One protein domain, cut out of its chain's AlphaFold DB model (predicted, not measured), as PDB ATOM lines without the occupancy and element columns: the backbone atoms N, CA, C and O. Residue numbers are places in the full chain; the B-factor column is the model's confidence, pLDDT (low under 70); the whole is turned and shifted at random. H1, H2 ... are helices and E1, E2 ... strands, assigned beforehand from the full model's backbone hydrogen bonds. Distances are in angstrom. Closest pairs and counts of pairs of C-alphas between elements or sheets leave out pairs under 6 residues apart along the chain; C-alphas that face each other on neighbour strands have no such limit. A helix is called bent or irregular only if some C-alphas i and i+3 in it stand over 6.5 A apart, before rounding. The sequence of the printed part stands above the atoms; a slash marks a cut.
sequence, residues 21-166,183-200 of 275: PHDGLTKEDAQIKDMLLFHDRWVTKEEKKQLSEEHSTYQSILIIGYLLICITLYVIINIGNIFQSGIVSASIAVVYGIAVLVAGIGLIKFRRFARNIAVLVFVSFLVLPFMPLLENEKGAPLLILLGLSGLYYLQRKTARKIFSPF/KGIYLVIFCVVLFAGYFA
ATOM      1  N   PRO A  21     -48.921  51.387  25.289       76.88
ATOM      2  CA  PRO A  21     -48.415  52.267  26.344       76.88
ATOM      3  C   PRO A  21     -49.369  52.303  27.540       76.88
ATOM      4  O   PRO A  21     -50.579  52.217  27.341       76.88
ATOM      5  N   HIS A  22     -48.844  52.443  28.759       77.88
ATOM      6  CA  HIS A  22     -49.662  52.538  29.973       77.88
ATOM      7  C   HIS A  22     -50.796  53.567  29.821       77.88
ATOM      8  O   HIS A  22     -51.931  53.282  30.187       77.88
ATOM      9  N   ASP A  23     -50.501  54.700  29.181       80.62
ATOM     10  CA  ASP A  23     -51.443  55.806  28.971       80.62
ATOM     11  C   ASP A  23     -52.421  55.570  27.803       80.62
ATOM     12  O   ASP A  23     -53.347  56.346  27.591       80.62
ATOM     13  N   GLY A  24     -52.209  54.510  27.019       77.38
ATOM     14  CA  GLY A  24     -53.041  54.136  25.874       77.38
ATOM     15  C   GLY A  24     -54.165  53.154  26.208       77.38
ATOM     16  O   GLY A  24     -54.932  52.808  25.312       77.38
ATOM     17  N   LEU A  25     -54.254  52.673  27.454       82.19
ATOM     18  CA  LEU A  25     -55.318  51.775  27.900       82.19
ATOM     19  C   LEU A  25     -55.666  52.022  29.373       82.19
ATOM     20  O   LEU A  25     -54.772  52.147  30.211       82.19
ATOM     21  N   THR A  26     -56.957  52.041  29.702       83.25
ATOM     22  CA  THR A  26     -57.402  52.101  31.100       83.25
ATOM     23  C   THR A  26     -57.154  50.760  31.805       83.25
ATOM     24  O   THR A  26     -57.034  49.712  31.167       83.25
ATOM     25  N   LYS A  27     -57.069  50.771  33.142       82.25
ATOM     26  CA  LYS A  27     -56.869  49.540  33.936       82.25
ATOM     27  C   LYS A  27     -58.032  48.551  33.789       82.25
ATOM     28  O   LYS A  27     -57.804  47.347  33.852       82.25
ATOM     29  N   GLU A  28     -59.242  49.057  33.589       83.19
ATOM     30  CA  GLU A  28     -60.461  48.263  33.398       83.19
ATOM     31  C   GLU A  28     -60.422  47.531  32.051       83.19
ATOM     32  O   GLU A  28     -60.564  46.310  31.998       83.19
ATOM     33  N   ASP A  29     -60.085  48.246  30.975       81.44
ATOM     34  CA  ASP A  29     -59.907  47.660  29.643       81.44
ATOM     35  C   ASP A  29     -58.749  46.653  29.595       81.44
ATOM     36  O   ASP A  29     -58.801  45.665  28.855       81.44
ATOM     37  N   ALA A  30     -57.696  46.887  30.384       81.00
ATOM     38  CA  ALA A  30     -56.579  45.960  30.521       81.00
ATOM     39  C   ALA A  30     -56.995  44.658  31.215       81.00
ATOM     40  O   ALA A  30     -56.568  43.584  30.790       81.00
ATOM     41  N   GLN A  31     -57.836  44.742  32.250       81.62
ATOM     42  CA  GLN A  31     -58.366  43.573  32.953       81.62
ATOM     43  C   GLN A  31     -59.304  42.752  32.069       81.62
ATOM     44  O   GLN A  31     -59.205  41.531  32.069       81.62
ATOM     45  N   ILE A  32     -60.148  43.397  31.258       85.88
ATOM     46  CA  ILE A  32     -61.042  42.707  30.310       85.88
ATOM     47  C   ILE A  32     -60.246  41.920  29.255       85.88
ATOM     48  O   ILE A  32     -60.692  40.876  28.784       85.88
ATOM     49  N   LYS A  33     -59.061  42.413  28.879       81.75
ATOM     50  CA  LYS A  33     -58.186  41.798  27.871       81.75
ATOM     51  C   LYS A  33     -57.106  40.879  28.463       81.75
ATOM     52  O   LYS A  33     -56.186  40.508  27.734       81.75
ATOM     53  N   ASP A  34     -57.175  40.550  29.757       84.81
ATOM     54  CA  ASP A  34     -56.169  39.755  30.486       84.81
ATOM     55  C   ASP A  34     -54.721  40.273  30.318       84.81
ATOM     56  O   ASP A  34     -53.746  39.516  30.243       84.81
ATOM     57  N   MET A  35     -54.559  41.597  30.252       81.75
ATOM     58  CA  MET A  35     -53.267  42.248  30.051       81.75
ATOM     59  C   MET A  35     -52.619  42.639  31.383       81.75
ATOM     60  O   MET A  35     -53.255  43.076  32.339       81.75
ATOM     61  N   LEU A  36     -51.298  42.516  31.433       82.81
ATOM     62  CA  LEU A  36     -50.455  42.826  32.577       82.81
ATOM     63  C   LEU A  36     -49.558  44.017  32.251       82.81
ATOM     64  O   LEU A  36     -49.057  44.147  31.137       82.81
ATOM     65  N   LEU A  37     -49.292  44.856  33.250       80.56
ATOM     66  CA  LEU A  37     -48.341  45.949  33.098       80.56
ATOM     67  C   LEU A  37     -46.899  45.426  33.217       80.56
ATOM     68  O   LEU A  37     -46.539  44.757  34.191       80.56
ATOM     69  N   PHE A  38     -46.061  45.732  32.230       74.88
ATOM     70  CA  PHE A  38     -44.639  45.401  32.202       74.88
ATOM     71  C   PHE A  38     -43.846  46.554  31.571       74.88
ATOM     72  O   PHE A  38     -44.036  46.863  30.398       74.88
ATOM     73  N   HIS A  39     -42.959  47.191  32.350       70.75
ATOM     74  CA  HIS A  39     -42.180  48.375  31.937       70.75
ATOM     75  C   HIS A  39     -43.033  49.466  31.250       70.75
ATOM     76  O   HIS A  39     -42.772  49.832  30.104       70.75
ATOM     77  N   ASP A  40     -44.057  49.959  31.955       73.38
ATOM     78  CA  ASP A  40     -44.980  51.021  31.509       73.38
ATOM     79  C   ASP A  40     -45.768  50.698  30.227       73.38
ATOM     80  O   ASP A  40     -46.187  51.590  29.483       73.38
ATOM     81  N   ARG A  41     -45.976  49.407  29.948       77.50
ATOM     82  CA  ARG A  41     -46.774  48.924  28.817       77.50
ATOM     83  C   ARG A  41     -47.671  47.761  29.205       77.50
ATOM     84  O   ARG A  41     -47.252  46.866  29.935       77.50
ATOM     85  N   TRP A  42     -48.889  47.766  28.687       80.19
ATOM     86  CA  TRP A  42     -49.840  46.670  28.779       80.19
ATOM     87  C   TRP A  42     -49.471  45.576  27.782       80.19
ATOM     88  O   TRP A  42     -49.381  45.832  26.578       80.19
ATOM     89  N   VAL A  43     -49.245  44.365  28.285       81.56
ATOM     90  CA  VAL A  43     -48.835  43.190  27.507       81.56
ATOM     91  C   VAL A  43     -49.603  41.953  27.954       81.56
ATOM     92  O   VAL A  43     -49.963  41.822  29.121       81.56
ATOM     93  N   THR A  44     -49.829  41.015  27.045       83.75
ATOM     94  CA  THR A  44     -50.387  39.696  27.380       83.75
ATOM     95  C   THR A  44     -49.420  38.886  28.254       83.75
ATOM     96  O   THR A  44     -48.227  39.199  28.381       83.75
ATOM     97  N   LYS A  45     -49.913  37.817  28.886       82.69
ATOM     98  CA  LYS A  45     -49.096  36.944  29.742       82.69
ATOM     99  C   LYS A  45     -47.986  36.241  28.951       82.69
ATOM    100  O   LYS A  45     -46.867  36.097  29.452       82.69
ATOM    101  N   GLU A  46     -48.279  35.841  27.718       79.50
ATOM    102  CA  GLU A  46     -47.357  35.212  26.772       79.50
ATOM    103  C   GLU A  46     -46.245  36.184  26.372       79.50
ATOM    104  O   GLU A  46     -45.063  35.843  26.471       79.50
ATOM    105  N   GLU A  47     -46.615  37.415  26.007       75.94
ATOM    106  CA  GLU A  47     -45.657  38.478  25.699       75.94
ATOM    107  C   GLU A  47     -44.785  38.767  26.915       75.94
ATOM    108  O   GLU A  47     -43.566  38.705  26.810       75.94
ATOM    109  N   LYS A  48     -45.368  38.978  28.102       80.56
ATOM    110  CA  LYS A  48     -44.603  39.210  29.338       80.56
ATOM    111  C   LYS A  48     -43.570  38.112  29.592       80.56
ATOM    112  O   LYS A  48     -42.438  38.419  29.969       80.56
ATOM    113  N   LYS A  49     -43.934  36.841  29.387       81.69
ATOM    114  CA  LYS A  49     -43.010  35.710  29.544       81.69
ATOM    115  C   LYS A  49     -41.848  35.809  28.558       81.69
ATOM    116  O   LYS A  49     -40.694  35.718  28.975       81.69
ATOM    117  N   GLN A  50     -42.134  36.050  27.281       76.19
ATOM    118  CA  GLN A  50     -41.095  36.227  26.269       76.19
ATOM    119  C   GLN A  50     -40.196  37.431  26.594       76.19
ATOM    120  O   GLN A  50     -38.972  37.302  26.591       76.19
ATOM    121  N   LEU A  51     -40.789  38.573  26.952       74.25
ATOM    122  CA  LEU A  51     -40.078  39.795  27.319       74.25
ATOM    123  C   LEU A  51     -39.136  39.575  28.505       74.25
ATOM    124  O   LEU A  51     -37.984  40.009  28.485       74.25
ATOM    125  N   SER A  52     -39.618  38.874  29.529       78.75
ATOM    126  CA  SER A  52     -38.841  38.541  30.719       78.75
ATOM    127  C   SER A  52     -37.655  37.632  30.387       78.75
ATOM    128  O   SER A  52     -36.540  37.881  30.849       78.75
ATOM    129  N   GLU A  53     -37.847  36.621  29.534       79.00
ATOM    130  CA  GLU A  53     -36.766  35.732  29.102       79.00
ATOM    131  C   GLU A  53     -35.688  36.455  28.287       79.00
ATOM    132  O   GLU A  53     -34.488  36.196  28.453       79.00
ATOM    133  N   GLU A  54     -36.095  37.363  27.406       76.50
ATOM    134  CA  GLU A  54     -35.179  38.164  26.603       76.50
ATOM    135  C   GLU A  54     -34.411  39.182  27.451       76.50
ATOM    136  O   GLU A  54     -33.186  39.269  27.334       76.50
ATOM    137  N   HIS A  55     -35.097  39.869  28.370       77.19
ATOM    138  CA  HIS A  55     -34.470  40.781  29.322       77.19
ATOM    139  C   HIS A  55     -33.468  40.054  30.225       77.19
ATOM    140  O   HIS A  55     -32.329  40.493  30.371       77.19
ATOM    141  N   SER A  56     -33.861  38.906  30.782       81.44
ATOM    142  CA  SER A  56     -32.978  38.059  31.587       81.44
ATOM    143  C   SER A  56     -31.740  37.650  30.792       81.44
ATOM    144  O   SER A  56     -30.623  37.816  31.273       81.44
ATOM    145  N   THR A  57     -31.910  37.205  29.543       80.69
ATOM    146  CA  THR A  57     -30.779  36.806  28.693       80.69
ATOM    147  C   THR A  57     -29.835  37.974  28.404       80.69
ATOM    148  O   THR A  57     -28.618  37.795  28.413       80.69
ATOM    149  N   TYR A  58     -30.370  39.172  28.164       79.25
ATOM    150  CA  TYR A  58     -29.570  40.382  27.983       79.25
ATOM    151  C   TYR A  58     -28.736  40.707  29.222       79.25
ATOM    152  O   TYR A  58     -27.522  40.880  29.111       79.25
ATOM    153  N   GLN A  59     -29.371  40.733  30.398       81.19
ATOM    154  CA  GLN A  59     -28.674  40.984  31.656       81.19
ATOM    155  C   GLN A  59     -27.595  39.929  31.901       81.19
ATOM    156  O   GLN A  59     -26.466  40.278  32.229       81.19
ATOM    157  N   SER A  60     -27.884  38.651  31.640       84.62
ATOM    158  CA  SER A  60     -26.886  37.583  31.739       84.62
ATOM    159  C   SER A  60     -25.690  37.814  30.811       84.62
ATOM    160  O   SER A  60     -24.560  37.630  31.245       84.62
ATOM    161  N   ILE A  61     -25.896  38.248  29.560       85.50
ATOM    162  CA  ILE A  61     -24.791  38.550  28.631       85.50
ATOM    163  C   ILE A  61     -23.929  39.706  29.149       85.50
ATOM    164  O   ILE A  61     -22.704  39.626  29.064       85.50
ATOM    165  N   LEU A  62     -24.542  40.760  29.697       85.06
ATOM    166  CA  LEU A  62     -23.803  41.875  30.289       85.06
ATOM    167  C   LEU A  62     -23.001  41.435  31.511       85.06
ATOM    168  O   LEU A  62     -21.808  41.718  31.579       85.06
ATOM    169  N   ILE A  63     -23.629  40.707  32.438       85.81
ATOM    170  CA  ILE A  63     -22.976  40.165  33.637       85.81
ATOM    171  C   ILE A  63     -21.785  39.292  33.237       85.81
ATOM    172  O   ILE A  63     -20.695  39.467  33.770       85.81
ATOM    173  N   ILE A  64     -21.962  38.411  32.248       88.62
ATOM    174  CA  ILE A  64     -20.883  37.594  31.684       88.62
ATOM    175  C   ILE A  64     -19.773  38.479  31.105       88.62
ATOM    176  O   ILE A  64     -18.598  38.233  31.358       88.62
ATOM    177  N   GLY A  65     -20.122  39.519  30.347       86.75
ATOM    178  CA  GLY A  65     -19.152  40.458  29.790       86.75
ATOM    179  C   GLY A  65     -18.311  41.151  30.866       86.75
ATOM    180  O   GLY A  65     -17.086  41.188  30.751       86.75
ATOM    181  N   TYR A  66     -18.946  41.642  31.934       85.81
ATOM    182  CA  TYR A  66     -18.259  42.249  33.077       85.81
ATOM    183  C   TYR A  66     -17.417  41.241  33.860       85.81
ATOM    184  O   TYR A  66     -16.286  41.555  34.220       85.81
ATOM    185  N   LEU A  67     -17.916  40.019  34.062       89.19
ATOM    186  CA  LEU A  67     -17.168  38.938  34.704       89.19
ATOM    187  C   LEU A  67     -15.846  38.671  33.967       89.19
ATOM    188  O   LEU A  67     -14.800  38.601  34.605       89.19
ATOM    189  N   LEU A  68     -15.875  38.571  32.633       88.44
ATOM    190  CA  LEU A  68     -14.663  38.364  31.834       88.44
ATOM    191  C   LEU A  68     -13.666  39.523  32.006       88.44
ATOM    192  O   LEU A  68     -12.472  39.278  32.156       88.44
ATOM    193  N   ILE A  69     -14.140  40.773  32.073       87.69
ATOM    194  CA  ILE A  69     -13.280  41.939  32.343       87.69
ATOM    195  C   ILE A  69     -12.644  41.847  33.739       87.69
ATOM    196  O   ILE A  69     -11.446  42.094  33.878       87.69
ATOM    197  N   CYS A  70     -13.408  41.458  34.764       84.94
ATOM    198  CA  CYS A  70     -12.886  41.262  36.118       84.94
ATOM    199  C   CYS A  70     -11.811  40.165  36.172       84.94
ATOM    200  O   CYS A  70     -10.800  40.333  36.851       84.94
ATOM    201  N   ILE A  71     -11.989  39.072  35.420       82.81
ATOM    202  CA  ILE A  71     -10.983  38.007  35.304       82.81
ATOM    203  C   ILE A  71      -9.702  38.548  34.661       82.81
ATOM    204  O   ILE A  71      -8.611  38.286  35.165       82.81
ATOM    205  N   THR A  72      -9.802  39.353  33.598       84.25
ATOM    206  CA  THR A  72      -8.621  39.998  33.005       84.25
ATOM    207  C   THR A  72      -7.919  40.925  34.003       84.25
ATOM    208  O   THR A  72      -6.696  40.877  34.110       84.25
ATOM    209  N   LEU A  73      -8.662  41.745  34.755       81.38
ATOM    210  CA  LEU A  73      -8.086  42.625  35.780       81.38
ATOM    211  C   LEU A  73      -7.315  41.830  36.837       81.38
ATOM    212  O   LEU A  73      -6.207  42.213  37.203       81.38
ATOM    213  N   TYR A  74      -7.857  40.691  37.268       80.62
ATOM    214  CA  TYR A  74      -7.175  39.800  38.199       80.62
ATOM    215  C   TYR A  74      -5.847  39.266  37.638       80.62
ATOM    216  O   TYR A  74      -4.843  39.264  38.352       80.62
ATOM    217  N   VAL A  75      -5.809  38.869  36.360       77.25
ATOM    218  CA  VAL A  75      -4.571  38.426  35.687       77.25
ATOM    219  C   VAL A  75      -3.539  39.556  35.623       77.25
ATOM    220  O   VAL A  75      -2.365  39.317  35.889       77.25
ATOM    221  N   ILE A  76      -3.965  40.787  35.323       77.19
ATOM    222  CA  ILE A  76      -3.075  41.958  35.264       77.19
ATOM    223  C   ILE A  76      -2.473  42.258  36.641       77.19
ATOM    224  O   ILE A  76      -1.267  42.456  36.745       77.19
ATOM    225  N   ILE A  77      -3.289  42.257  37.701       75.81
ATOM    226  CA  ILE A  77      -2.825  42.523  39.073       75.81
ATOM    227  C   ILE A  77      -1.777  41.489  39.508       75.81
ATOM    228  O   ILE A  77      -0.788  41.840  40.144       75.81
ATOM    229  N   ASN A  78      -1.960  40.221  39.132       75.31
ATOM    230  CA  ASN A  78      -1.069  39.127  39.527       75.31
ATOM    231  C   ASN A  78       0.067  38.860  38.529       75.31
ATOM    232  O   ASN A  78       0.803  37.885  38.694       75.31
ATOM    233  N   ILE A  79       0.248  39.706  37.509       74.06
ATOM    234  CA  ILE A  79       1.192  39.426  36.424       74.06
ATOM    235  C   ILE A  79       2.633  39.288  36.929       74.06
ATOM    236  O   ILE A  79       3.365  38.439  36.433       74.06
ATOM    237  N   GLY A  80       3.023  40.047  37.961       68.44
ATOM    238  CA  GLY A  80       4.355  39.965  38.570       68.44
ATOM    239  C   GLY A  80       4.671  38.581  39.147       68.44
ATOM    240  O   GLY A  80       5.760  38.061  38.927       68.44
ATOM    241  N   ASN A  81       3.693  37.941  39.793       71.25
ATOM    242  CA  ASN A  81       3.833  36.571  40.297       71.25
ATOM    243  C   ASN A  81       3.881  35.560  39.145       71.25
ATOM    244  O   ASN A  81       4.631  34.589  39.191       71.25
ATOM    245  N   ILE A  82       3.126  35.807  38.071       66.44
ATOM    246  CA  ILE A  82       3.155  34.958  36.874       66.44
ATOM    247  C   ILE A  82       4.524  35.054  36.181       66.44
ATOM    248  O   ILE A  82       5.054  34.032  35.755       66.44
ATOM    249  N   PHE A  83       5.154  36.231  36.131       69.88
ATOM    250  CA  PHE A  83       6.505  36.391  35.576       69.88
ATOM    251  C   PHE A  83       7.567  35.569  36.315       69.88
ATOM    252  O   PHE A  83       8.495  35.076  35.676       69.88
ATOM    253  N   GLN A  84       7.413  35.355  37.627       71.25
ATOM    254  CA  GLN A  84       8.321  34.497  38.399       71.25
ATOM    255  C   GLN A  84       8.256  33.023  37.967       71.25
ATOM    256  O   GLN A  84       9.244  32.308  38.099       71.25
ATOM    257  N   SER A  85       7.130  32.577  37.396       62.91
ATOM    258  CA  SER A  85       6.971  31.214  36.863       62.91
ATOM    259  C   SER A  85       7.624  30.995  35.488       62.91
ATOM    260  O   SER A  85       7.687  29.862  35.014       62.91
ATOM    261  N   GLY A  86       8.113  32.063  34.843       71.25
ATOM    262  CA  GLY A  86       8.805  32.015  33.556       71.25
ATOM    263  C   GLY A  86       8.216  32.941  32.485       71.25
ATOM    264  O   GLY A  86       7.060  33.357  32.518       71.25
ATOM    265  N   ILE A  87       9.029  33.259  31.474       73.00
ATOM    266  CA  ILE A  87       8.651  34.182  30.386       73.00
ATOM    267  C   ILE A  87       7.555  33.580  29.489       73.00
ATOM    268  O   ILE A  87       6.662  34.289  29.022       73.00
ATOM    269  N   VAL A  88       7.601  32.263  29.257       69.00
ATOM    270  CA  VAL A  88       6.640  31.561  28.391       69.00
ATOM    271  C   VAL A  88       5.244  31.536  29.021       69.00
ATOM    272  O   VAL A  88       4.268  31.869  28.350       69.00
ATOM    273  N   SER A  89       5.135  31.216  30.314       66.31
ATOM    274  CA  SER A  89       3.860  31.217  31.046       66.31
ATOM    275  C   SER A  89       3.260  32.622  31.139       66.31
ATOM    276  O   SER A  89       2.068  32.790  30.880       66.31
ATOM    277  N   ALA A  90       4.081  33.644  31.399       70.88
ATOM    278  CA  ALA A  90       3.651  35.041  31.378       70.88
ATOM    279  C   ALA A  90       3.122  35.467  29.999       70.88
ATOM    280  O   ALA A  90       2.054  36.071  29.904       70.88
ATOM    281  N   SER A  91       3.810  35.088  28.919       71.75
ATOM    282  CA  SER A  91       3.383  35.406  27.550       71.75
ATOM    283  C   SER A  91       2.031  34.770  27.208       71.75
ATOM    284  O   SER A  91       1.145  35.441  26.675       71.75
ATOM    285  N   ILE A  92       1.832  33.498  27.572       75.62
ATOM    286  CA  ILE A  92       0.555  32.796  27.381       75.62
ATOM    287  C   ILE A  92      -0.557  33.462  28.202       75.62
ATOM    288  O   ILE A  92      -1.645  33.697  27.674       75.62
ATOM    289  N   ALA A  93      -0.288  33.817  29.461       77.50
ATOM    290  CA  ALA A  93      -1.256  34.481  30.331       77.50
ATOM    291  C   ALA A  93      -1.694  35.848  29.782       77.50
ATOM    292  O   ALA A  93      -2.883  36.170  29.824       77.50
ATOM    293  N   VAL A  94      -0.771  36.627  29.208       77.94
ATOM    294  CA  VAL A  94      -1.082  37.914  28.563       77.94
ATOM    295  C   VAL A  94      -1.959  37.713  27.329       77.94
ATOM    296  O   VAL A  94      -3.005  38.354  27.215       77.94
ATOM    297  N   VAL A  95      -1.586  36.802  26.423       79.50
ATOM    298  CA  VAL A  95      -2.378  36.511  25.212       79.50
ATOM    299  C   VAL A  95      -3.781  36.035  25.586       79.50
ATOM    300  O   VAL A  95      -4.774  36.505  25.023       79.50
ATOM    301  N   TYR A  96      -3.879  35.154  26.581       82.31
ATOM    302  CA  TYR A  96      -5.152  34.684  27.106       82.31
ATOM    303  C   TYR A  96      -5.973  35.826  27.720       82.31
ATOM    304  O   TYR A  96      -7.142  35.997  27.375       82.31
ATOM    305  N   GLY A  97      -5.362  36.667  28.557       83.50
ATOM    306  CA  GLY A  97      -6.007  37.829  29.169       83.50
ATOM    307  C   GLY A  97      -6.564  38.817  28.141       83.50
ATOM    308  O   GLY A  97      -7.680  39.312  28.316       83.50
ATOM    309  N   ILE A  98      -5.844  39.045  27.035       82.00
ATOM    310  CA  ILE A  98      -6.309  39.863  25.904       82.00
ATOM    311  C   ILE A  98      -7.522  39.213  25.230       82.00
ATOM    312  O   ILE A  98      -8.517  39.895  24.985       82.00
ATOM    313  N   ALA A  99      -7.483  37.906  24.956       84.75
ATOM    314  CA  ALA A  99      -8.612  37.198  24.349       84.75
ATOM    315  C   ALA A  99      -9.874  37.262  25.231       84.75
ATOM    316  O   ALA A  99     -10.968  37.542  24.730       84.75
ATOM    317  N   VAL A 100      -9.715  37.081  26.548       89.38
ATOM    318  CA  VAL A 100     -10.784  37.220  27.551       89.38
ATOM    319  C   VAL A 100     -11.343  38.648  27.566       89.38
ATOM    320  O   VAL A 100     -12.561  38.832  27.551       89.38
ATOM    321  N   LEU A 101     -10.477  39.663  27.504       89.06
ATOM    322  CA  LEU A 101     -10.881  41.070  27.491       89.06
ATOM    323  C   LEU A 101     -11.663  41.436  26.226       89.06
ATOM    324  O   LEU A 101     -12.714  42.076  26.296       89.06
ATOM    325  N   VAL A 102     -11.172  41.003  25.061       87.88
ATOM    326  CA  VAL A 102     -11.833  41.206  23.764       87.88
ATOM    327  C   VAL A 102     -13.202  40.529  23.752       87.88
ATOM    328  O   VAL A 102     -14.170  41.122  23.265       87.88
ATOM    329  N   ALA A 103     -13.317  39.328  24.327       89.50
ATOM    330  CA  ALA A 103     -14.596  38.655  24.509       89.50
ATOM    331  C   ALA A 103     -15.532  39.461  25.425       89.50
ATOM    332  O   ALA A 103     -16.659  39.744  25.024       89.50
ATOM    333  N   GLY A 104     -15.065  39.903  26.598       88.56
ATOM    334  CA  GLY A 104     -15.857  40.678  27.559       88.56
ATOM    335  C   GLY A 104     -16.393  41.990  26.980       88.56
ATOM    336  O   GLY A 104     -17.606  42.213  26.939       88.56
ATOM    337  N   ILE A 105     -15.509  42.828  26.429       87.31
ATOM    338  CA  ILE A 105     -15.887  44.091  25.769       87.31
ATOM    339  C   ILE A 105     -16.796  43.819  24.568       87.31
ATOM    340  O   ILE A 105     -17.766  44.542  24.324       87.31
ATOM    341  N   GLY A 106     -16.486  42.779  23.796       83.56
ATOM    342  CA  GLY A 106     -17.259  42.385  22.631       83.56
ATOM    343  C   GLY A 106     -18.683  41.944  22.979       83.56
ATOM    344  O   GLY A 106     -19.602  42.280  22.232       83.56
ATOM    345  N   LEU A 107     -18.884  41.248  24.103       86.56
ATOM    346  CA  LEU A 107     -20.204  40.855  24.601       86.56
ATOM    347  C   LEU A 107     -21.015  42.073  25.049       86.56
ATOM    348  O   LEU A 107     -22.161  42.204  24.630       86.56
ATOM    349  N   ILE A 108     -20.407  43.006  25.793       85.62
ATOM    350  CA  ILE A 108     -21.059  44.258  26.226       85.62
ATOM    351  C   ILE A 108     -21.462  45.118  25.021       85.62
ATOM    352  O   ILE A 108     -22.522  45.740  25.010       85.62
ATOM    353  N   LYS A 109     -20.634  45.139  23.970       82.50
ATOM    354  CA  LYS A 109     -20.927  45.837  22.707       82.50
ATOM    355  C   LYS A 109     -21.750  44.996  21.722       82.50
ATOM    356  O   LYS A 109     -21.946  45.428  20.586       82.50
ATOM    357  N   PHE A 110     -22.194  43.801  22.114       78.25
ATOM    358  CA  PHE A 110     -22.976  42.867  21.298       78.25
ATOM    359  C   PHE A 110     -22.385  42.602  19.897       78.25
ATOM    360  O   PHE A 110     -23.098  42.509  18.892       78.25
ATOM    361  N   ARG A 111     -21.053  42.491  19.805       80.69
ATOM    362  CA  ARG A 111     -20.337  42.194  18.556       80.69
ATOM    363  C   ARG A 111     -20.497  40.719  18.190       80.69
ATOM    364  O   ARG A 111     -20.313  39.839  19.022       80.69
ATOM    365  N   ARG A 112     -20.763  40.438  16.911       75.50
ATOM    366  CA  ARG A 112     -21.055  39.082  16.395       75.50
ATOM    367  C   ARG A 112     -19.985  38.044  16.749       75.50
ATOM    368  O   ARG A 112     -20.310  36.947  17.190       75.50
ATOM    369  N   PHE A 113     -18.714  38.402  16.581       77.50
ATOM    370  CA  PHE A 113     -17.595  37.491  16.828       77.50
ATOM    371  C   PHE A 113     -17.342  37.242  18.324       77.50
ATOM    372  O   PHE A 113     -16.796  36.200  18.681       77.50
ATOM    373  N   ALA A 114     -17.780  38.151  19.203       82.94
ATOM    374  CA  ALA A 114     -17.497  38.083  20.634       82.94
ATOM    375  C   ALA A 114     -18.105  36.847  21.293       82.94
ATOM    376  O   ALA A 114     -17.481  36.248  22.159       82.94
ATOM    377  N   ARG A 115     -19.282  36.411  20.826       84.62
ATOM    378  CA  ARG A 115     -19.909  35.173  21.296       84.62
ATOM    379  C   ARG A 115     -19.029  33.953  21.038       84.62
ATOM    380  O   ARG A 115     -18.924  33.104  21.911       84.62
ATOM    381  N   ASN A 116     -18.417  33.852  19.860       84.12
ATOM    382  CA  ASN A 116     -17.593  32.691  19.522       84.12
ATOM    383  C   ASN A 116     -16.309  32.673  20.356       84.12
ATOM    384  O   ASN A 116     -15.962  31.631  20.901       84.12
ATOM    385  N   ILE A 117     -15.662  33.832  20.520       84.50
ATOM    386  CA  ILE A 117     -14.482  33.959  21.387       84.50
ATOM    387  C   ILE A 117     -14.854  33.633  22.840       84.50
ATOM    388  O   ILE A 117     -14.180  32.833  23.476       84.50
ATOM    389  N   ALA A 118     -15.966  34.171  23.348       87.44
ATOM    390  CA  ALA A 118     -16.432  33.895  24.705       87.44
ATOM    391  C   ALA A 118     -16.751  32.409  24.923       87.44
ATOM    392  O   ALA A 118     -16.401  31.860  25.959       87.44
ATOM    393  N   VAL A 119     -17.369  31.733  23.948       87.19
ATOM    394  CA  VAL A 119     -17.598  30.281  24.019       87.19
ATOM    395  C   VAL A 119     -16.276  29.529  24.144       87.19
ATOM    396  O   VAL A 119     -16.188  28.642  24.982       87.19
ATOM    397  N   LEU A 120     -15.244  29.892  23.374       86.12
ATOM    398  CA  LEU A 120     -13.923  29.264  23.494       86.12
ATOM    399  C   LEU A 120     -13.295  29.498  24.876       86.12
ATOM    400  O   LEU A 120     -12.771  28.556  25.459       86.12
ATOM    401  N   VAL A 121     -13.422  30.709  25.426       88.19
ATOM    402  CA  VAL A 121     -12.960  31.040  26.787       88.19
ATOM    403  C   VAL A 121     -13.696  30.220  27.855       88.19
ATOM    404  O   VAL A 121     -13.089  29.701  28.786       88.19
ATOM    405  N   PHE A 122     -15.013  30.053  27.739       88.00
ATOM    406  CA  PHE A 122     -15.751  29.234  28.703       88.00
ATOM    407  C   PHE A 122     -15.483  27.735  28.537       88.00
ATOM    408  O   PHE A 122     -15.521  27.006  29.524       88.00
ATOM    409  N   VAL A 123     -15.164  27.269  27.324       85.25
ATOM    410  CA  VAL A 123     -14.661  25.904  27.115       85.25
ATOM    411  C   VAL A 123     -13.298  25.730  27.779       85.25
ATOM    412  O   VAL A 123     -13.092  24.714  28.438       85.25
ATOM    413  N   SER A 124     -12.384  26.705  27.686       83.69
ATOM    414  CA  SER A 124     -11.091  26.588  28.367       83.69
ATOM    415  C   SER A 124     -11.239  26.530  29.885       83.69
ATOM    416  O   SER A 124     -10.469  25.819  30.515       83.69
ATOM    417  N   PHE A 125     -12.262  27.139  30.493       85.00
ATOM    418  CA  PHE A 125     -12.522  26.978  31.934       85.00
ATOM    419  C   PHE A 125     -12.870  25.538  32.343       85.00
ATOM    420  O   PHE A 125     -12.701  25.186  33.505       85.00
ATOM    421  N   LEU A 126     -13.323  24.699  31.406       80.19
ATOM    422  CA  LEU A 126     -13.556  23.273  31.649       80.19
ATOM    423  C   LEU A 126     -12.279  22.431  31.516       80.19
ATOM    424  O   LEU A 126     -12.265  21.298  31.973       80.19
ATOM    425  N   VAL A 127     -11.232  22.959  30.876       74.19
ATOM    426  CA  VAL A 127      -9.980  22.232  30.590       74.19
ATOM    427  C   VAL A 127      -8.841  22.690  31.499       74.19
ATOM    428  O   VAL A 127      -8.088  21.862  31.997       74.19
ATOM    429  N   LEU A 128      -8.727  23.999  31.747       72.75
ATOM    430  CA  LEU A 128      -7.668  24.611  32.558       72.75
ATOM    431  C   LEU A 128      -7.519  23.998  33.962       72.75
ATOM    432  O   LEU A 128      -6.377  23.813  34.369       72.75
ATOM    433  N   PRO A 129      -8.598  23.625  34.683       68.75
ATOM    434  CA  PRO A 129      -8.478  22.966  35.985       68.75
ATOM    435  C   PRO A 129      -7.755  21.615  35.963       68.75
ATOM    436  O   PRO A 129      -7.283  21.169  37.000       68.75
ATOM    437  N   PHE A 130      -7.686  20.968  34.797       61.72
ATOM    438  CA  PHE A 130      -7.023  19.679  34.594       61.72
ATOM    439  C   PHE A 130      -5.642  19.831  33.943       61.72
ATOM    440  O   PHE A 130      -5.000  18.835  33.620       61.72
ATOM    441  N   MET A 131      -5.189  21.068  33.699       58.66
ATOM    442  CA  MET A 131      -3.830  21.313  33.234       58.66
ATOM    443  C   MET A 131      -2.879  21.424  34.434       58.66
ATOM    444  O   MET A 131      -3.161  22.194  35.354       58.66
ATOM    445  N   PRO A 132      -1.705  20.767  34.387       50.22
ATOM    446  CA  PRO A 132      -0.749  20.721  35.502       50.22
ATOM    447  C   PRO A 132      -0.177  22.096  35.901       50.22
ATOM    448  O   PRO A 132       0.430  22.236  36.952       50.22
ATOM    449  N   LEU A 133      -0.381  23.134  35.078       46.44
ATOM    450  CA  LEU A 133       0.043  24.515  35.347       46.44
ATOM    451  C   LEU A 133      -0.924  25.311  36.249       46.44
ATOM    452  O   LEU A 133      -0.558  26.393  36.703       46.44
ATOM    453  N   LEU A 134      -2.160  24.840  36.474       47.78
ATOM    454  CA  LEU A 134      -3.222  25.586  37.179       47.78
ATOM    455  C   LEU A 134      -4.010  24.722  38.176       47.78
ATOM    456  O   LEU A 134      -5.127  25.074  38.564       47.78
ATOM    457  N   GLU A 135      -3.425  23.606  38.601       47.56
ATOM    458  CA  GLU A 135      -4.021  22.606  39.487       47.56
ATOM    459  C   GLU A 135      -4.077  23.102  40.946       47.56
ATOM    460  O   GLU A 135      -3.492  22.536  41.857       47.56
ATOM    461  N   ASN A 136      -4.781  24.210  41.183       52.81
ATOM    462  CA  ASN A 136      -5.194  24.608  42.522       52.81
ATOM    463  C   ASN A 136      -6.534  23.927  42.820       52.81
ATOM    464  O   ASN A 136      -7.586  24.378  42.351       52.81
ATOM    465  N   GLU A 137      -6.503  22.866  43.635       52.50
ATOM    466  CA  GLU A 137      -7.665  22.031  43.995       52.50
ATOM    467  C   GLU A 137      -8.882  22.841  44.488       52.50
ATOM    468  O   GLU A 137     -10.032  22.441  44.311       52.50
ATOM    469  N   LYS A 138      -8.651  24.034  45.054       57.62
ATOM    470  CA  LYS A 138      -9.700  24.912  45.597       57.62
ATOM    471  C   LYS A 138     -10.433  25.752  44.538       57.62
ATOM    472  O   LYS A 138     -11.574  26.146  44.764       57.62
ATOM    473  N   GLY A 139      -9.804  26.045  43.397       57.53
ATOM    474  CA  GLY A 139     -10.359  26.918  42.345       57.53
ATOM    475  C   GLY A 139     -11.041  26.171  41.195       57.53
ATOM    476  O   GLY A 139     -11.888  26.737  40.497       57.53
ATOM    477  N   ALA A 140     -10.708  24.891  41.021       66.19
ATOM    478  CA  ALA A 140     -11.193  24.040  39.938       66.19
ATOM    479  C   ALA A 140     -12.733  23.925  39.858       66.19
ATOM    480  O   ALA A 140     -13.281  24.135  38.771       66.19
ATOM    481  N   PRO A 141     -13.476  23.687  40.963       69.69
ATOM    482  CA  PRO A 141     -14.934  23.544  40.893       69.69
ATOM    483  C   PRO A 141     -15.639  24.839  40.478       69.69
ATOM    484  O   PRO A 141     -16.597  24.814  39.704       69.69
ATOM    485  N   LEU A 142     -15.142  25.986  40.954       73.31
ATOM    486  CA  LEU A 142     -15.698  27.297  40.625       73.31
ATOM    487  C   LEU A 142     -15.505  27.616  39.136       73.31
ATOM    488  O   LEU A 142     -16.444  28.064  38.481       73.31
ATOM    489  N   LEU A 143     -14.321  27.334  38.583       76.75
ATOM    490  CA  LEU A 143     -14.045  27.506  37.154       76.75
ATOM    491  C   LEU A 143     -14.949  26.629  36.288       76.75
ATOM    492  O   LEU A 143     -15.494  27.116  35.300       76.75
ATOM    493  N   ILE A 144     -15.186  25.378  36.689       76.62
ATOM    494  CA  ILE A 144     -16.086  24.471  35.967       76.62
ATOM    495  C   ILE A 144     -17.526  25.000  35.990       76.62
ATOM    496  O   ILE A 144     -18.173  25.068  34.943       76.62
ATOM    497  N   LEU A 145     -18.028  25.442  37.150       77.94
ATOM    498  CA  LEU A 145     -19.369  26.031  37.268       77.94
ATOM    499  C   LEU A 145     -19.512  27.312  36.433       77.94
ATOM    500  O   LEU A 145     -20.530  27.509  35.759       77.94
ATOM    501  N   LEU A 146     -18.489  28.168  36.427       82.75
ATOM    502  CA  LEU A 146     -18.439  29.366  35.585       82.75
ATOM    503  C   LEU A 146     -18.395  29.010  34.091       82.75
ATOM    504  O   LEU A 146     -19.112  29.616  33.297       82.75
ATOM    505  N   GLY A 147     -17.624  27.989  33.712       84.50
ATOM    506  CA  GLY A 147     -17.581  27.418  32.365       84.50
ATOM    507  C   GLY A 147     -18.958  26.958  31.886       84.50
ATOM    508  O   GLY A 147     -19.452  27.406  30.849       84.50
ATOM    509  N   LEU A 148     -19.621  26.108  32.674       84.38
ATOM    510  CA  LEU A 148     -20.936  25.552  32.342       84.38
ATOM    511  C   LEU A 148     -22.023  26.630  32.270       84.38
ATOM    512  O   LEU A 148     -22.805  26.648  31.318       84.38
ATOM    513  N   SER A 149     -22.060  27.543  33.242       81.00
ATOM    514  CA  SER A 149     -23.042  28.633  33.267       81.00
ATOM    515  C   SER A 149     -22.848  29.601  32.096       81.00
ATOM    516  O   SER A 149     -23.815  29.911  31.394       81.00
ATOM    517  N   GLY A 150     -21.609  30.011  31.805       84.00
ATOM    518  CA  GLY A 150     -21.278  30.846  30.651       84.00
ATOM    519  C   GLY A 150     -21.698  30.205  29.327       84.00
ATOM    520  O   GLY A 150     -22.359  30.844  28.502       84.00
ATOM    521  N   LEU A 151     -21.409  28.911  29.141       86.88
ATOM    522  CA  LEU A 151     -21.843  28.161  27.957       86.88
ATOM    523  C   LEU A 151     -23.365  28.061  27.858       86.88
ATOM    524  O   LEU A 151     -23.914  28.291  26.778       86.88
ATOM    525  N   TYR A 152     -24.048  27.761  28.961       85.44
ATOM    526  CA  TYR A 152     -25.504  27.660  29.002       85.44
ATOM    527  C   TYR A 152     -26.173  28.958  28.525       85.44
ATOM    528  O   TYR A 152     -26.972  28.943  27.580       85.44
ATOM    529  N   TYR A 153     -25.791  30.101  29.102       83.06
ATOM    530  CA  TYR A 153     -26.383  31.393  28.754       83.06
ATOM    531  C   TYR A 153     -26.027  31.843  27.330       83.06
ATOM    532  O   TYR A 153     -26.901  32.328  26.607       83.06
ATOM    533  N   LEU A 154     -24.792  31.617  26.866       84.06
ATOM    534  CA  LEU A 154     -24.369  31.979  25.505       84.06
ATOM    535  C   LEU A 154     -24.937  31.055  24.413       84.06
ATOM    536  O   LEU A 154     -24.967  31.427  23.231       84.06
ATOM    537  N   GLN A 155     -25.389  29.849  24.761       83.88
ATOM    538  CA  GLN A 155     -26.024  28.910  23.826       83.88
ATOM    539  C   GLN A 155     -27.554  29.007  23.789       83.88
ATOM    540  O   GLN A 155     -28.179  28.465  22.863       83.88
ATOM    541  N   ARG A 156     -28.169  29.750  24.719       81.25
ATOM    542  CA  ARG A 156     -29.618  29.988  24.739       81.25
ATOM    543  C   ARG A 156     -30.107  30.525  23.387       81.25
ATOM    544  O   ARG A 156     -29.405  31.264  22.691       81.25
ATOM    545  N   LYS A 157     -31.318  30.122  22.974       76.19
ATOM    546  CA  LYS A 157     -31.909  30.497  21.669       76.19
ATOM    547  C   LYS A 157     -31.917  32.018  21.481       76.19
ATOM    548  O   LYS A 157     -31.549  32.501  20.414       76.19
ATOM    549  N   THR A 158     -32.244  32.756  22.536       75.06
ATOM    550  CA  THR A 158     -32.265  34.218  22.541       75.06
ATOM    551  C   THR A 158     -30.879  34.829  22.356       75.06
ATOM    552  O   THR A 158     -30.700  35.645  21.460       75.06
ATOM    553  N   ALA A 159     -29.863  34.369  23.097       75.94
ATOM    554  CA  ALA A 159     -28.479  34.816  22.910       75.94
ATOM    555  C   ALA A 159     -27.993  34.564  21.472       75.94
ATOM    556  O   ALA A 159     -27.339  35.403  20.860       75.94
ATOM    557  N   ARG A 160     -28.376  33.438  20.862       77.81
ATOM    558  CA  ARG A 160     -28.062  33.171  19.451       77.81
ATOM    559  C   ARG A 160     -28.698  34.173  18.495       77.81
ATOM    560  O   ARG A 160     -28.003  34.636  17.594       77.81
ATOM    561  N   LYS A 161     -29.968  34.535  18.699       74.75
ATOM    562  CA  LYS A 161     -30.631  35.583  17.904       74.75
ATOM    563  C   LYS A 161     -29.900  36.918  18.046       74.75
ATOM    564  O   LYS A 161     -29.570  37.540  17.040       74.75
ATOM    565  N   ILE A 162     -29.518  37.272  19.270       72.69
ATOM    566  CA  ILE A 162     -28.770  38.492  19.593       72.69
ATOM    567  C   ILE A 162     -27.472  38.618  18.796       72.69
ATOM    568  O   ILE A 162     -27.152  39.696  18.308       72.69
ATOM    569  N   PHE A 163     -26.719  37.536  18.615       75.38
ATOM    570  CA  PHE A 163     -25.438  37.583  17.899       75.38
ATOM    571  C   PHE A 163     -25.532  37.189  16.413       75.38
ATOM    572  O   PHE A 163     -24.529  37.260  15.702       75.38
ATOM    573  N   SER A 164     -26.718  36.805  15.925       69.25
ATOM    574  CA  SER A 164     -26.953  36.442  14.518       69.25
ATOM    575  C   SER A 164     -26.852  37.656  13.572       69.25
ATOM    576  O   SER A 164     -26.985  38.795  14.029       69.25
ATOM    577  N   PRO A 165     -26.560  37.475  12.269       63.72
ATOM    578  CA  PRO A 165     -26.615  38.570  11.301       63.72
ATOM    579  C   PRO A 165     -28.049  39.090  11.127       63.72
ATOM    580  O   PRO A 165     -29.007  38.361  11.348       63.72
ATOM    581  N   PHE A 166     -28.190  40.356  10.720       58.69
ATOM    582  CA  PHE A 166     -29.490  40.936  10.373       58.69
ATOM    583  C   PHE A 166     -30.003  40.258   9.100       58.69
ATOM    584  O   PHE A 166     -29.617  40.644   7.998       58.69
ATOM    585  N   LYS A 183     -22.753  20.168  16.930       65.19
ATOM    586  CA  LYS A 183     -22.151  18.829  17.021       65.19
ATOM    587  C   LYS A 183     -20.700  18.910  17.497       65.19
ATOM    588  O   LYS A 183     -20.332  18.153  18.380       65.19
ATOM    589  N   GLY A 184     -19.929  19.876  16.992       62.84
ATOM    590  CA  GLY A 184     -18.560  20.137  17.437       62.84
ATOM    591  C   GLY A 184     -18.484  20.510  18.917       62.84
ATOM    592  O   GLY A 184     -17.694  19.927  19.644       62.84
ATOM    593  N   ILE A 185     -19.354  21.401  19.398       62.47
ATOM    594  CA  ILE A 185     -19.407  21.775  20.819       62.47
ATOM    595  C   ILE A 185     -19.776  20.575  21.699       62.47
ATOM    596  O   ILE A 185     -19.120  20.353  22.710       62.47
ATOM    597  N   TYR A 186     -20.797  19.791  21.335       66.38
ATOM    598  CA  TYR A 186     -21.155  18.606  22.121       66.38
ATOM    599  C   TYR A 186     -20.068  17.535  22.091       66.38
ATOM    600  O   TYR A 186     -19.831  16.912  23.118       66.38
ATOM    601  N   LEU A 187     -19.381  17.361  20.960       68.31
ATOM    602  CA  LEU A 187     -18.235  16.462  20.857       68.31
ATOM    603  C   LEU A 187     -17.094  16.928  21.766       68.31
ATOM    604  O   LEU A 187     -16.548  16.121  22.502       68.31
ATOM    605  N   VAL A 188     -16.781  18.226  21.779       67.44
ATOM    606  CA  VAL A 188     -15.755  18.791  22.667       67.44
ATOM    607  C   VAL A 188     -16.136  18.596  24.132       67.44
ATOM    608  O   VAL A 188     -15.311  18.119  24.901       67.44
ATOM    609  N   ILE A 189     -17.379  18.889  24.522       68.06
ATOM    610  CA  ILE A 189     -17.853  18.659  25.896       68.06
ATOM    611  C   ILE A 189     -17.770  17.172  26.254       68.06
ATOM    612  O   ILE A 189     -17.293  16.835  27.332       68.06
ATOM    613  N   PHE A 190     -18.196  16.283  25.357       70.56
ATOM    614  CA  PHE A 190     -18.123  14.839  25.565       70.56
ATOM    615  C   PHE A 190     -16.677  14.364  25.736       70.56
ATOM    616  O   PHE A 190     -16.388  13.640  26.684       70.56
ATOM    617  N   CYS A 191     -15.751  14.836  24.897       68.44
ATOM    618  CA  CYS A 191     -14.325  14.562  25.049       68.44
ATOM    619  C   CYS A 191     -13.795  15.081  26.390       68.44
ATOM    620  O   CYS A 191     -13.102  14.346  27.079       68.44
ATOM    621  N   VAL A 192     -14.147  16.304  26.801       68.31
ATOM    622  CA  VAL A 192     -13.722  16.869  28.094       68.31
ATOM    623  C   VAL A 192     -14.244  16.036  29.264       68.31
ATOM    624  O   VAL A 192     -13.480  15.742  30.176       68.31
ATOM    625  N   VAL A 193     -15.507  15.603  29.231       69.62
ATOM    626  CA  VAL A 193     -16.085  14.735  30.269       69.62
ATOM    627  C   VAL A 193     -15.391  13.374  30.301       69.62
ATOM    628  O   VAL A 193     -15.097  12.880  31.385       69.62
ATOM    629  N   LEU A 194     -15.088  12.783  29.141       71.56
ATOM    630  CA  LEU A 194     -14.339  11.527  29.070       71.56
ATOM    631  C   LEU A 194     -12.918  11.676  29.620       71.56
ATOM    632  O   LEU A 194     -12.494  10.843  30.415       71.56
ATOM    633  N   PHE A 195     -12.204  12.742  29.250       69.25
ATOM    634  CA  PHE A 195     -10.862  13.019  29.766       69.25
ATOM    635  C   PHE A 195     -10.881  13.266  31.275       69.25
ATOM    636  O   PHE A 195     -10.116  12.638  31.998       69.25
ATOM    637  N   ALA A 196     -11.780  14.120  31.771       67.50
ATOM    638  CA  ALA A 196     -11.914  14.393  33.201       67.50
ATOM    639  C   ALA A 196     -12.306  13.133  33.991       67.50
ATOM    640  O   ALA A 196     -11.748  12.873  35.055       67.50
ATOM    641  N   GLY A 197     -13.224  12.323  33.454       67.44
ATOM    642  CA  GLY A 197     -13.612  11.041  34.038       67.44
ATOM    643  C   GLY A 197     -12.451  10.048  34.085       67.44
ATOM    644  O   GLY A 197     -12.242   9.409  35.113       67.44
ATOM    645  N   TYR A 198     -11.660   9.967  33.011       76.06
ATOM    646  CA  TYR A 198     -10.455   9.142  32.965       76.06
ATOM    647  C   TYR A 198      -9.407   9.608  33.980       76.06
ATOM    648  O   TYR A 198      -8.906   8.787  34.739       76.06
ATOM    649  N   PHE A 199      -9.125  10.911  34.070       73.19
ATOM    650  CA  PHE A 199      -8.178  11.447  35.056       73.19
ATOM    651  C   PHE A 199      -8.627  11.199  36.497       73.19
ATOM    652  O   PHE A 199      -7.822  10.791  37.329       73.19
ATOM    653  N   ALA A 200      -9.912  11.399  36.800       70.69
ATOM    654  CA  ALA A 200     -10.455  11.114  38.124       70.69
ATOM    655  C   ALA A 200     -10.355   9.619  38.471       70.69
ATOM    656  O   ALA A 200     -10.018   9.264  39.604       70.69
TER     657      ALA A 200
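AT A GLANCE: This is residues 21 to 166 and 183 to 200 of the 275 residues of an uncharacterized protein of Deltaproteobacteria bacterium RBG_16_44_11 (UniProt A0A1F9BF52). A small head, made of H1 and the hairpin E1 and E2, sits at one end of the long helix H2, and the other part of H2 joins H4, H5 and H6 in an up-and-down bundle. H5 and H6 slant across one side of H2, H3 caps the end of the bundle far from the head, and H8 runs beside H5, loosely attached. The printed part has 164 residues, mostly helix, in the order H1 E1 E2 H2 H3 H4 H5 H6 H7 H8; the sheet E1 - E2 is antiparallel. It is loose, with a radius of gyration of the C-alphas of 21.0 A, and spans 70 by 34 by 33 A.

HOW THE PARTS SIT: Look first at E1, residues 36 to 38, and E2, residues 41 to 43, an antiparallel hairpin in which N 36 and O 43 are 2.8 A apart, within hydrogen-bond range. H1, residues 27 to 32, has 1 pair of C-alphas within 8 A with each strand: those of Ala 30 and Leu 36 of E1, 7.2 A apart, and those of Ala 30 and Trp 42 of E2, 7.0 A apart. H2, residues 45 to 77, touches H4, residues 87 to 108, with residues 61 to 76 alone, opposite ways at a shallow tilt of 26 degrees; the closest C-alphas, Gly 65 and Gly 104, are 4.0 A apart. H3, residues 79 to 84, forms a helical hairpin with H4, its closest C-alphas Phe 83 and Ala 90 at 5.3 A. H5, residues 114 to 130, touches H4 at a steep tilt of 42 degrees, closest at Gly 106 and Ala 114, 4.7 A. H6, residues 140 to 155, touches H5 at a shallow tilt of 24 degrees, closest at Phe 122 and Gly 147, 4.5 A. H2, H4, H5 and H6 are a bundle, up and down: each runs against the one before. H7, residues 157 to 163, touches H2 at Glu 54 and Thr 158, 6.4 A. H8, residues 183 to 200, only just touches H5, with 3 pairs of C-alphas within 8 A. Every O i to N i+4 pair is within hydrogen-bond range in H1, H2, H3, H4, H6, H7 and H8, but 9 of 13 in H5.

IN THESE COORDINATES: Find C-alpha 45 at (-49.096, 36.944, 29.742); from there H2 runs 47.5 A to C-alpha 77 at (-2.825, 42.523, 39.073). H4 is 31.6 A long, H5 25.4 A and H6 22.4 A. H5 is only just irregular, with C-alphas 126 and 129 6.7 A apart. H8, 25.3 A long, ends at C-alpha 200, (-10.455, 11.114, 38.124).

THE WHOLE: The two C-alphas farthest apart, Glu 28 and Gly 86, are 71.1 A apart. Residues 167 to 182 are not printed, and C-alphas 166 and 183 stand 24.2 A apart across the cut. Of the links printed whole, H5 to H6 is short and the others are tight. The mean pLDDT of the printed part is 76.8; 35 residues are under 70, among them 129 to 141 and 183 to 189.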